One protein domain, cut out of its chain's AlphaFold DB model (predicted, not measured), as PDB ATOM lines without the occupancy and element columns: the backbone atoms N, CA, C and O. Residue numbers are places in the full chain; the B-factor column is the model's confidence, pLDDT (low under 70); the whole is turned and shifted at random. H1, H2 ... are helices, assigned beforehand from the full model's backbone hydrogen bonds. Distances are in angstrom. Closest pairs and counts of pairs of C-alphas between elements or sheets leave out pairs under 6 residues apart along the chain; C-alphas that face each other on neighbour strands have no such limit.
ATOM      1  N   LEU A  63     -23.844 -13.656  51.107       58.12
ATOM      2  CA  LEU A  63     -24.994 -12.867  50.688       58.12
ATOM      3  C   LEU A  63     -26.230 -13.493  51.320       58.12
ATOM      4  O   LEU A  63     -26.639 -14.588  50.945       58.12
ATOM      5  N   ASP A  64     -26.810 -12.790  52.283       59.50
ATOM      6  CA  ASP A  64     -28.172 -13.071  52.701       59.50
ATOM      7  C   ASP A  64     -29.096 -12.599  51.569       59.50
ATOM      8  O   ASP A  64     -29.205 -11.401  51.302       59.50
ATOM      9  N   LEU A  65     -29.679 -13.554  50.845       60.75
ATOM     10  CA  LEU A  65     -30.442 -13.374  49.601       60.75
ATOM     11  C   LEU A  65     -31.770 -12.619  49.773       60.75
ATOM     12  O   LEU A  65     -32.509 -12.419  48.811       60.75
ATOM     13  N   SER A  66     -32.079 -12.152  50.980       67.62
ATOM     14  CA  SER A  66     -33.215 -11.268  51.208       67.62
ATOM     15  C   SER A  66     -33.004  -9.909  50.526       67.62
ATOM     16  O   SER A  66     -32.058  -9.188  50.848       67.62
ATOM     17  N   PHE A  67     -33.938  -9.491  49.659       63.81
ATOM     18  CA  PHE A  67     -33.935  -8.173  48.994       63.81
ATOM     19  C   PHE A  67     -33.668  -7.008  49.963       63.81
ATOM     20  O   PHE A  67     -32.927  -6.074  49.651       63.81
ATOM     21  N   ARG A  68     -34.229  -7.077  51.176       67.56
ATOM     22  CA  ARG A  68     -34.060  -6.046  52.210       67.56
ATOM     23  C   ARG A  68     -32.674  -6.092  52.865       67.56
ATOM     24  O   ARG A  68     -32.148  -5.045  53.242       67.56
ATOM     25  N   GLY A  69     -32.086  -7.281  52.994       68.19
ATOM     26  CA  GLY A  69     -30.726  -7.488  53.498       68.19
ATOM     27  C   GLY A  69     -29.671  -6.999  52.508       68.19
ATOM     28  O   GLY A  69     -28.774  -6.243  52.883       68.19
ATOM     29  N   VAL A  70     -29.854  -7.326  51.228       68.81
ATOM     30  CA  VAL A  70     -29.012  -6.866  50.117       68.81
ATOM     31  C   VAL A  70     -29.052  -5.344  49.995       68.81
ATOM     32  O   VAL A  70     -28.000  -4.707  50.000       68.81
ATOM     33  N   TRP A  71     -30.241  -4.731  49.973       71.75
ATOM     34  CA  TRP A  71     -30.370  -3.271  49.886       71.75
ATOM     35  C   TRP A  71     -29.654  -2.555  51.037       71.75
ATOM     36  O   TRP A  71     -28.875  -1.630  50.815       71.75
ATOM     37  N   ARG A  72     -29.845  -3.015  52.279       75.06
ATOM     38  CA  ARG A  72     -29.172  -2.431  53.453       75.06
ATOM     39  C   ARG A  72     -27.655  -2.601  53.402       75.06
ATOM     40  O   ARG A  72     -26.936  -1.677  53.784       75.06
ATOM     41  N   TYR A  73     -27.171  -3.746  52.922       72.50
ATOM     42  CA  TYR A  73     -25.745  -3.988  52.717       72.50
ATOM     43  C   TYR A  73     -25.145  -2.984  51.727       72.50
ATOM     44  O   TYR A  73     -24.128  -2.357  52.032       72.50
ATOM     45  N   TRP A  74     -25.813  -2.775  50.590       68.69
ATOM     46  CA  TRP A  74     -25.405  -1.816  49.565       68.69
ATOM     47  C   TRP A  74     -25.435  -0.381  50.051       68.69
ATOM     48  O   TRP A  74     -24.447   0.316  49.867       68.69
ATOM     49  N   VAL A  75     -26.503   0.047  50.727       74.75
ATOM     50  CA  VAL A  75     -26.596   1.411  51.269       74.75
ATOM     51  C   VAL A  75     -25.483   1.659  52.278       74.75
ATOM     52  O   VAL A  75     -24.776   2.649  52.162       74.75
ATOM     53  N   SER A  76     -25.230   0.727  53.199       72.69
ATOM     54  CA  SER A  76     -24.134   0.871  54.167       72.69
ATOM     55  C   SER A  76     -22.752   0.879  53.509       72.69
ATOM     56  O   SER A  76     -21.831   1.529  54.007       72.69
ATOM     57  N   LYS A  77     -22.563   0.135  52.412       71.44
ATOM     58  CA  LYS A  77     -21.291   0.128  51.683       71.44
ATOM     59  C   LYS A  77     -21.101   1.370  50.829       71.44
ATOM     60  O   LYS A  77     -20.003   1.920  50.847       71.44
ATOM     61  N   ALA A  78     -22.151   1.796  50.139       72.31
ATOM     62  CA  ALA A  78     -22.210   3.026  49.374       72.31
ATOM     63  C   ALA A  78     -21.967   4.208  50.304       72.31
ATOM     64  O   ALA A  78     -21.018   4.931  50.082       72.31
ATOM     65  N   GLU A  79     -22.693   4.338  51.408       75.69
ATOM     66  CA  GLU A  79     -22.511   5.414  52.384       75.69
ATOM     67  C   GLU A  79     -21.062   5.490  52.888       75.69
ATOM     68  O   GLU A  79     -20.450   6.549  52.852       75.69
ATOM     69  N   ARG A  80     -20.443   4.357  53.242       71.69
ATOM     70  CA  ARG A  80     -19.045   4.336  53.711       71.69
ATOM     71  C   ARG A  80     -17.999   4.634  52.634       71.69
ATOM     72  O   ARG A  80     -16.889   5.000  53.002       71.69
ATOM     73  N   LEU A  81     -18.294   4.424  51.349       70.00
ATOM     74  CA  LEU A  81     -17.356   4.686  50.242       70.00
ATOM     75  C   LEU A  81     -17.615   6.035  49.557       70.00
ATOM     76  O   LEU A  81     -16.668   6.764  49.281       70.00
ATOM     77  N   LEU A  82     -18.880   6.370  49.304       68.38
ATOM     78  CA  LEU A  82     -19.333   7.593  48.643       68.38
ATOM     79  C   LEU A  82     -19.306   8.811  49.564       68.38
ATOM     80  O   LEU A  82     -18.985   9.885  49.067       68.38
ATOM     81  N   LEU A  83     -19.587   8.691  50.873       70.94
ATOM     82  CA  LEU A  83     -19.481   9.861  51.762       70.94
ATOM     83  C   LEU A  83     -18.055  10.422  51.793       70.94
ATOM     84  O   LEU A  83     -17.912  11.610  51.521       70.94
ATOM     85  N   PRO A  84     -16.990   9.630  52.044       69.75
ATOM     86  CA  PRO A  84     -15.628  10.158  51.983       69.75
ATOM     87  C   PRO A  84     -15.273  10.694  50.593       69.75
ATOM     88  O   PRO A  84     -14.591  11.709  50.480       69.75
ATOM     89  N   LEU A  85     -15.764  10.030  49.540       70.75
ATOM     90  CA  LEU A  85     -15.501  10.400  48.151       70.75
ATOM     91  C   LEU A  85     -16.118  11.746  47.765       70.75
ATOM     92  O   LEU A  85     -15.540  12.456  46.954       70.75
ATOM     93  N   LEU A  86     -17.281  12.094  48.313       69.56
ATOM     94  CA  LEU A  86     -17.970  13.346  48.004       69.56
ATOM     95  C   LEU A  86     -17.533  14.459  48.964       69.56
ATOM     96  O   LEU A  86     -17.304  15.587  48.546       69.56
ATOM     97  N   PHE A  87     -17.347  14.133  50.243       74.19
ATOM     98  CA  PHE A  87     -17.089  15.124  51.284       74.19
ATOM     99  C   PHE A  87     -15.661  15.689  51.241       74.19
ATOM    100  O   PHE A  87     -15.490  16.899  51.355       74.19
ATOM    101  N   ILE A  88     -14.635  14.850  51.033       73.94
ATOM    102  CA  ILE A  88     -13.222  15.281  51.015       73.94
ATOM    103  C   ILE A  88     -12.906  16.268  49.876       73.94
ATOM    104  O   ILE A  88     -12.331  17.320  50.159       73.94
ATOM    105  N   PRO A  89     -13.274  16.009  48.608       70.44
ATOM    106  CA  PRO A  89     -12.992  16.950  47.527       70.44
ATOM    107  C   PRO A  89     -13.844  18.219  47.595       70.44
ATOM    108  O   PRO A  89     -13.343  19.275  47.216       70.44
ATOM    109  N   LEU A  90     -15.080  18.160  48.121       72.88
ATOM    110  CA  LEU A  90     -15.861  19.372  48.404       72.88
ATOM    111  C   LEU A  90     -15.172  20.242  49.462       72.88
ATOM    112  O   LEU A  90     -15.040  21.445  49.262       72.88
ATOM    113  N   LEU A  91     -14.691  19.641  50.556       75.25
ATOM    114  CA  LEU A  91     -13.924  20.343  51.590       75.25
ATOM    115  C   LEU A  91     -12.635  20.948  51.032       75.25
ATOM    116  O   LEU A  91     -12.328  22.103  51.309       75.25
ATOM    117  N   PHE A  92     -11.890  20.189  50.227       72.06
ATOM    118  CA  PHE A  92     -10.647  20.667  49.629       72.06
ATOM    119  C   PHE A  92     -10.889  21.827  48.654       72.06
ATOM    120  O   PHE A  92     -10.178  22.830  48.701       72.06
ATOM    121  N   ASN A  93     -11.921  21.726  47.810       71.38
ATOM    122  CA  ASN A  93     -12.323  22.805  46.912       71.38
ATOM    123  C   ASN A  93     -12.767  24.049  47.695       71.38
ATOM    124  O   ASN A  93     -12.350  25.155  47.360       71.38
ATOM    125  N   TRP A  94     -13.515  23.856  48.785       73.12
ATOM    126  CA  TRP A  94     -13.958  24.944  49.651       73.12
ATOM    127  C   TRP A  94     -12.790  25.707  50.285       73.12
ATOM    128  O   TRP A  94     -12.792  26.937  50.280       73.12
ATOM    129  N   VAL A  95     -11.766  24.994  50.768       79.38
ATOM    130  CA  VAL A  95     -10.567  25.597  51.376       79.38
ATOM    131  C   VAL A  95      -9.717  26.360  50.352       79.38
ATOM    132  O   VAL A  95      -9.162  27.402  50.688       79.38
ATOM    133  N   GLN A  96      -9.610  25.867  49.115       70.62
ATOM    134  CA  GLN A  96      -8.736  26.448  48.084       70.62
ATOM    135  C   GLN A  96      -9.393  27.584  47.282       70.62
ATOM    136  O   GLN A  96      -8.716  28.532  46.891       70.62
ATOM    137  N   HIS A  97     -10.700  27.494  47.008       68.19
ATOM    138  CA  HIS A  97     -11.388  28.360  46.039       68.19
ATOM    139  C   HIS A  97     -12.690  28.999  46.559       68.19
ATOM    140  O   HIS A  97     -13.326  29.757  45.827       68.19
ATOM    141  N   GLY A  98     -13.091  28.748  47.810       69.56
ATOM    142  CA  GLY A  98     -14.379  29.199  48.349       69.56
ATOM    143  C   GLY A  98     -15.547  28.289  47.943       69.56
ATOM    144  O   GLY A  98     -15.345  27.187  47.441       69.56
ATOM    145  N   PHE A  99     -16.799  28.688  48.218       62.78
ATOM    146  CA  PHE A  99     -17.978  27.859  47.906       62.78
ATOM    147  C   PHE A  99     -18.289  27.907  46.403       62.78
ATOM    148  O   PHE A  99     -19.166  28.641  45.951       62.78
ATOM    149  N   SER A 100     -17.554  27.127  45.617       62.94
ATOM    150  CA  SER A 100     -17.858  26.884  44.212       62.94
ATOM    151  C   SER A 100     -18.361  25.458  44.031       62.94
ATOM    152  O   SER A 100     -17.603  24.506  44.163       62.94
ATOM    153  N   LEU A 101     -19.634  25.291  43.658       62.06
ATOM    154  CA  LEU A 101     -20.193  23.988  43.259       62.06
ATOM    155  C   LEU A 101     -19.747  23.573  41.840       62.06
ATOM    156  O   LEU A 101     -20.403  22.772  41.175       62.06
ATOM    157  N   ALA A 102     -18.658  24.153  41.333       60.47
ATOM    158  CA  ALA A 102     -18.029  23.671  40.122       60.47
ATOM    159  C   ALA A 102     -17.341  22.357  40.490       60.47
ATOM    160  O   ALA A 102     -16.413  22.347  41.292       60.47
ATOM    161  N   LEU A 103     -17.829  21.242  39.952       61.16
ATOM    162  CA  LEU A 103     -17.215  19.930  40.119       61.16
ATOM    163  C   LEU A 103     -16.147  19.765  39.027       61.16
ATOM    164  O   LEU A 103     -16.506  19.425  37.897       61.16
ATOM    165  N   PRO A 104     -14.844  19.999  39.295       63.38
ATOM    166  CA  PRO A 104     -13.795  19.731  38.319       63.38
ATOM    167  C   PRO A 104     -13.676  18.219  38.112       63.38
ATOM    168  O   PRO A 104     -12.886  17.550  38.772       63.38
ATOM    169  N   LEU A 105     -14.467  17.671  37.188       61.22
ATOM    170  CA  LEU A 105     -14.557  16.238  36.870       61.22
ATOM    171  C   LEU A 105     -13.173  15.604  36.629       61.22
ATOM    172  O   LEU A 105     -12.930  14.479  37.053       61.22
ATOM    173  N   ASN A 106     -12.230  16.367  36.066       60.78
ATOM    174  CA  ASN A 106     -10.831  15.956  35.920       60.78
ATOM    175  C   ASN A 106     -10.113  15.718  37.262       60.78
ATOM    176  O   ASN A 106      -9.420  14.717  37.405       60.78
ATOM    177  N   MET A 107     -10.295  16.565  38.278       60.81
ATOM    178  CA  MET A 107      -9.692  16.320  39.598       60.81
ATOM    179  C   MET A 107     -10.271  15.068  40.264       60.81
ATOM    180  O   MET A 107      -9.530  14.355  40.942       60.81
ATOM    181  N   TYR A 108     -11.559  14.780  40.050       62.34
ATOM    182  CA  TYR A 108     -12.200  13.563  40.555       62.34
ATOM    183  C   TYR A 108     -11.654  12.306  39.873       62.34
ATOM    184  O   TYR A 108     -11.312  11.338  40.553       62.34
ATOM    185  N   LEU A 109     -11.523  12.347  38.545       60.50
ATOM    186  CA  LEU A 109     -11.027  11.233  37.739       60.50
ATOM    187  C   LEU A 109      -9.564  10.896  38.018       60.50
ATOM    188  O   LEU A 109      -9.229   9.723  37.956       60.50
ATOM    189  N   PHE A 110      -8.708  11.868  38.341       60.47
ATOM    190  CA  PHE A 110      -7.291  11.602  38.616       60.47
ATOM    191  C   PHE A 110      -7.006  11.254  40.083       60.47
ATOM    192  O   PHE A 110      -6.277  10.302  40.348       60.47
ATOM    193  N   ASN A 111      -7.589  11.970  41.052       64.56
ATOM    194  CA  ASN A 111      -7.252  11.771  42.472       64.56
ATOM    195  C   ASN A 111      -8.029  10.624  43.129       64.56
ATOM    196  O   ASN A 111      -7.550  10.026  44.089       64.56
ATOM    197  N   TYR A 112      -9.222  10.302  42.624       68.31
ATOM    198  CA  TYR A 112     -10.121   9.332  43.259       68.31
ATOM    199  C   TYR A 112     -10.504   8.167  42.340       68.31
ATOM    200  O   TYR A 112     -11.465   7.439  42.616       68.31
ATOM    201  N   TRP A 113      -9.729   7.964  41.270       70.38
ATOM    202  CA  TRP A 113      -9.933   6.922  40.262       70.38
ATOM    203  C   TRP A 113     -10.144   5.538  40.889       70.38
ATOM    204  O   TRP A 113     -11.055   4.804  40.509       70.38
ATOM    205  N   PHE A 114      -9.351   5.213  41.911       71.00
ATOM    206  CA  PHE A 114      -9.382   3.919  42.573       71.00
ATOM    207  C   PHE A 114     -10.732   3.640  43.249       71.00
ATOM    208  O   PHE A 114     -11.293   2.558  43.095       71.00
ATOM    209  N   THR A 115     -11.287   4.614  43.974       72.44
ATOM    210  CA  THR A 115     -12.552   4.441  44.708       72.44
ATOM    211  C   THR A 115     -13.718   4.202  43.751       72.44
ATOM    212  O   THR A 115     -14.576   3.360  44.017       72.44
ATOM    213  N   TYR A 116     -13.722   4.904  42.615       71.38
ATOM    214  CA  TYR A 116     -14.698   4.710  41.545       71.38
ATOM    215  C   TYR A 116     -14.576   3.323  40.897       71.38
ATOM    216  O   TYR A 116     -15.567   2.601  40.789       71.38
ATOM    217  N   VAL A 117     -13.357   2.913  40.530       74.75
ATOM    218  CA  VAL A 117     -13.095   1.593  39.933       74.75
ATOM    219  C   VAL A 117     -13.484   0.468  40.892       74.75
ATOM    220  O   VAL A 117     -14.108  -0.511  40.483       74.75
ATOM    221  N   LEU A 118     -13.201   0.625  42.185       73.56
ATOM    222  CA  LEU A 118     -13.598  -0.330  43.213       73.56
ATOM    223  C   LEU A 118     -15.125  -0.454  43.325       73.56
ATOM    224  O   LEU A 118     -15.643  -1.564  43.448       73.56
ATOM    225  N   PHE A 119     -15.853   0.663  43.247       74.81
ATOM    226  CA  PHE A 119     -17.316   0.650  43.225       74.81
ATOM    227  C   PHE A 119     -17.866  -0.082  41.991       74.81
ATOM    228  O   PHE A 119     -18.748  -0.930  42.135       74.81
ATOM    229  N   LEU A 120     -17.309   0.172  40.801       76.06
ATOM    230  CA  LEU A 120     -17.695  -0.526  39.569       76.06
ATOM    231  C   LEU A 120     -17.429  -2.031  39.639       76.06
ATOM    232  O   LEU A 120     -18.281  -2.826  39.249       76.06
ATOM    233  N   ILE A 121     -16.269  -2.438  40.156       76.06
ATOM    234  CA  ILE A 121     -15.921  -3.857  40.282       76.06
ATOM    235  C   ILE A 121     -16.860  -4.551  41.272       76.06
ATOM    236  O   ILE A 121     -17.315  -5.660  40.999       76.06
ATOM    237  N   PHE A 122     -17.245  -3.893  42.372       73.81
ATOM    238  CA  PHE A 122     -18.271  -4.443  43.262       73.81
ATOM    239  C   PHE A 122     -19.626  -4.602  42.580       73.81
ATOM    240  O   PHE A 122     -20.274  -5.633  42.777       73.81
ATOM    241  N   LEU A 123     -20.048  -3.621  41.777       76.75
ATOM    242  CA  LEU A 123     -21.283  -3.708  41.000       76.75
ATOM    243  C   LEU A 123     -21.238  -4.911  40.041       76.75
ATOM    244  O   LEU A 123     -22.161  -5.723  40.027       76.75
ATOM    245  N   GLY A 124     -20.134  -5.073  39.306       79.50
ATOM    246  CA  GLY A 124     -19.927  -6.186  38.376       79.50
ATOM    247  C   GLY A 124     -19.947  -7.553  39.064       79.50
ATOM    248  O   GLY A 124     -20.693  -8.438  38.650       79.50
ATOM    249  N   CYS A 125     -19.202  -7.721  40.162       74.94
ATOM    250  CA  CYS A 125     -19.197  -8.968  40.936       74.94
ATOM    251  C   CYS A 125     -20.582  -9.334  41.485       74.94
ATOM    252  O   CYS A 125     -20.906 -10.514  41.620       74.94
ATOM    253  N   PHE A 126     -21.404  -8.342  41.822       71.69
ATOM    254  CA  PHE A 126     -22.756  -8.575  42.311       71.69
ATOM    255  C   PHE A 126     -23.724  -8.994  41.214       71.69
ATOM    256  O   PHE A 126     -24.477  -9.941  41.420       71.69
ATOM    257  N   ILE A 127     -23.666  -8.343  40.049       76.81
ATOM    258  CA  ILE A 127     -24.449  -8.749  38.876       76.81
ATOM    259  C   ILE A 127     -24.097 -10.191  38.501       76.81
ATOM    260  O   ILE A 127     -24.994 -11.006  38.304       76.81
ATOM    261  N   PHE A 128     -22.805 -10.527  38.492       78.69
ATOM    262  CA  PHE A 128     -22.335 -11.876  38.185       78.69
ATOM    263  C   PHE A 128     -22.842 -12.920  39.190       78.69
ATOM    264  O   PHE A 128     -23.401 -13.935  38.792       78.69
ATOM    265  N   ARG A 129     -22.750 -12.646  40.498       71.38
ATOM    266  CA  ARG A 129     -23.299 -13.544  41.531       71.38
ATOM    267  C   ARG A 129     -24.820 -13.685  41.458       71.38
ATOM    268  O   ARG A 129     -25.342 -14.766  41.705       71.38
ATOM    269  N   GLY A 130     -25.535 -12.605  41.144       72.19
ATOM    270  CA  GLY A 130     -26.981 -12.650  40.924       72.19
ATOM    271  C   GLY A 130     -27.350 -13.513  39.716       72.19
ATOM    272  O   GLY A 130     -28.289 -14.301  39.793       72.19
ATOM    273  N   TRP A 131     -26.568 -13.415  38.639       74.75
ATOM    274  CA  TRP A 131     -26.728 -14.219  37.430       74.75
ATOM    275  C   TRP A 131     -26.500 -15.712  37.688       74.75
ATOM    276  O   TRP A 131     -27.339 -16.524  37.313       74.75
ATOM    277  N   GLU A 132     -25.423 -16.082  38.388       76.25
ATOM    278  CA  GLU A 132     -25.156 -17.482  38.755       76.25
ATOM    279  C   GLU A 132     -26.311 -18.096  39.557       76.25
ATOM    280  O   GLU A 132     -26.729 -19.218  39.284       76.25
ATOM    281  N   LEU A 133     -26.874 -17.348  40.510       72.88
ATOM    282  CA  LEU A 133     -28.000 -17.813  41.323       72.88
ATOM    283  C   LEU A 133     -29.287 -17.961  40.503       72.88
ATOM    284  O   LEU A 133     -30.015 -18.931  40.698       72.88
ATOM    285  N   MET A 134     -29.550 -17.053  39.559       75.44
ATOM    286  CA  MET A 134     -30.662 -17.190  38.612       75.44
ATOM    287  C   MET A 134     -30.496 -18.410  37.698       75.44
ATOM    288  O   MET A 134     -31.453 -19.157  37.519       75.44
ATOM    289  N   CYS A 135     -29.297 -18.655  37.161       72.75
ATOM    290  CA  CYS A 135     -29.020 -19.836  36.340       72.75
ATOM    291  C   CYS A 135     -29.167 -21.146  37.126       72.75
ATOM    292  O   CYS A 135     -29.694 -22.115  36.590       72.75
ATOM    293  N   LEU A 136     -28.723 -21.188  38.386       78.25
ATOM    294  CA  LEU A 136     -28.871 -22.373  39.236       78.25
ATOM    295  C   LEU A 136     -30.335 -22.666  39.579       78.25
ATOM    296  O   LEU A 136     -30.722 -23.829  39.577       78.25
ATOM    297  N   LEU A 137     -31.144 -21.633  39.835       77.50
ATOM    298  CA  LEU A 137     -32.585 -21.793  40.052       77.50
ATOM    299  C   LEU A 137     -33.293 -22.279  38.780       77.50
ATOM    300  O   LEU A 137     -34.074 -23.215  38.854       77.50
ATOM    301  N   ALA A 138     -32.948 -21.729  37.612       81.06
ATOM    302  CA  ALA A 138     -33.518 -22.147  36.329       81.06
ATOM    303  C   ALA A 138     -33.128 -23.573  35.889       81.06
ATOM    304  O   ALA A 138     -33.772 -24.129  35.010       81.06
ATOM    305  N   CYS A 139     -32.065 -24.152  36.459       74.81
ATOM    306  CA  CYS A 139     -31.666 -25.549  36.236       74.81
ATOM    307  C   CYS A 139     -32.324 -26.530  37.225       74.81
ATOM    308  O   CYS A 139     -32.140 -27.738  37.082       74.81
ATOM    309  N   LEU A 140     -32.989 -26.025  38.272       76.69
ATOM    310  CA  LEU A 140     -33.637 -26.840  39.303       76.69
ATOM    311  C   LEU A 140     -35.139 -27.066  39.034       76.69
ATOM    312  O   LEU A 140     -35.731 -27.919  39.698       76.69
ATOM    313  N   ASP A 141     -35.716 -26.319  38.086       55.16
ATOM    314  CA  ASP A 141     -37.079 -26.459  37.546       55.16
ATOM    315  C   ASP A 141     -37.086 -27.314  36.262       55.16
ATOM    316  O   ASP A 141     -38.054 -28.090  36.072       55.16
TER     317      ASP A 141
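What this domain is: This is residues 63 to 141 of the 141 residues of the protein "Acyl_transf_3 domain-containing protein" of Porphyromonas sp. COT-290 OH860 (UniProt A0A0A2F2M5). Two long helices, H1 and H3, run opposite ways as a loose rod, shifted along each other, with the short helix H2 near the turn between them. The printed part has 79 residues with three named helices in the order H1, H2, H3 and no named strand: all helix. It is only just extended, close to loose, with a radius of gyration of the C-alphas of 17.8 A and spans of 61 by 23 by 15 A.

How they stand to each other: Start with H1, residues 67 to 97, which has a kink of 26 degrees near residue 79. H3, residues 113 to 138, is close but not clearly touching: the closest C-alphas, Leu 81 and Thr 115, are 7.3 A apart, at a shallow tilt of 12 degrees, opposite ways. H2, residues 105 to 111, is about perpendicular to H1 at 82 degrees and close but not clearly touching; the closest C-alphas, Pro 89 and Tyr 108, are 7.8 A apart. H2 and H3 meet only through their link. In H2 and H3 every O i to N i+4 pair is within hydrogen-bond range; in H1, 25 of 27.

Where its parts are: Find C-alpha 67 at (-33.935, -8.173, 48.994); H1 runs 43.0 A from there to C-alpha 97. H2 spans 10.2 A. H3 runs 37.6 A to C-alpha 138 at (-33.518, -22.147, 36.329).

The domain as a whole: Residues 134 to 141 stand free, and the printed part has no cut. Neither link is long. Look for pLDDT under 70 at 29 residues, among them 97 to 112.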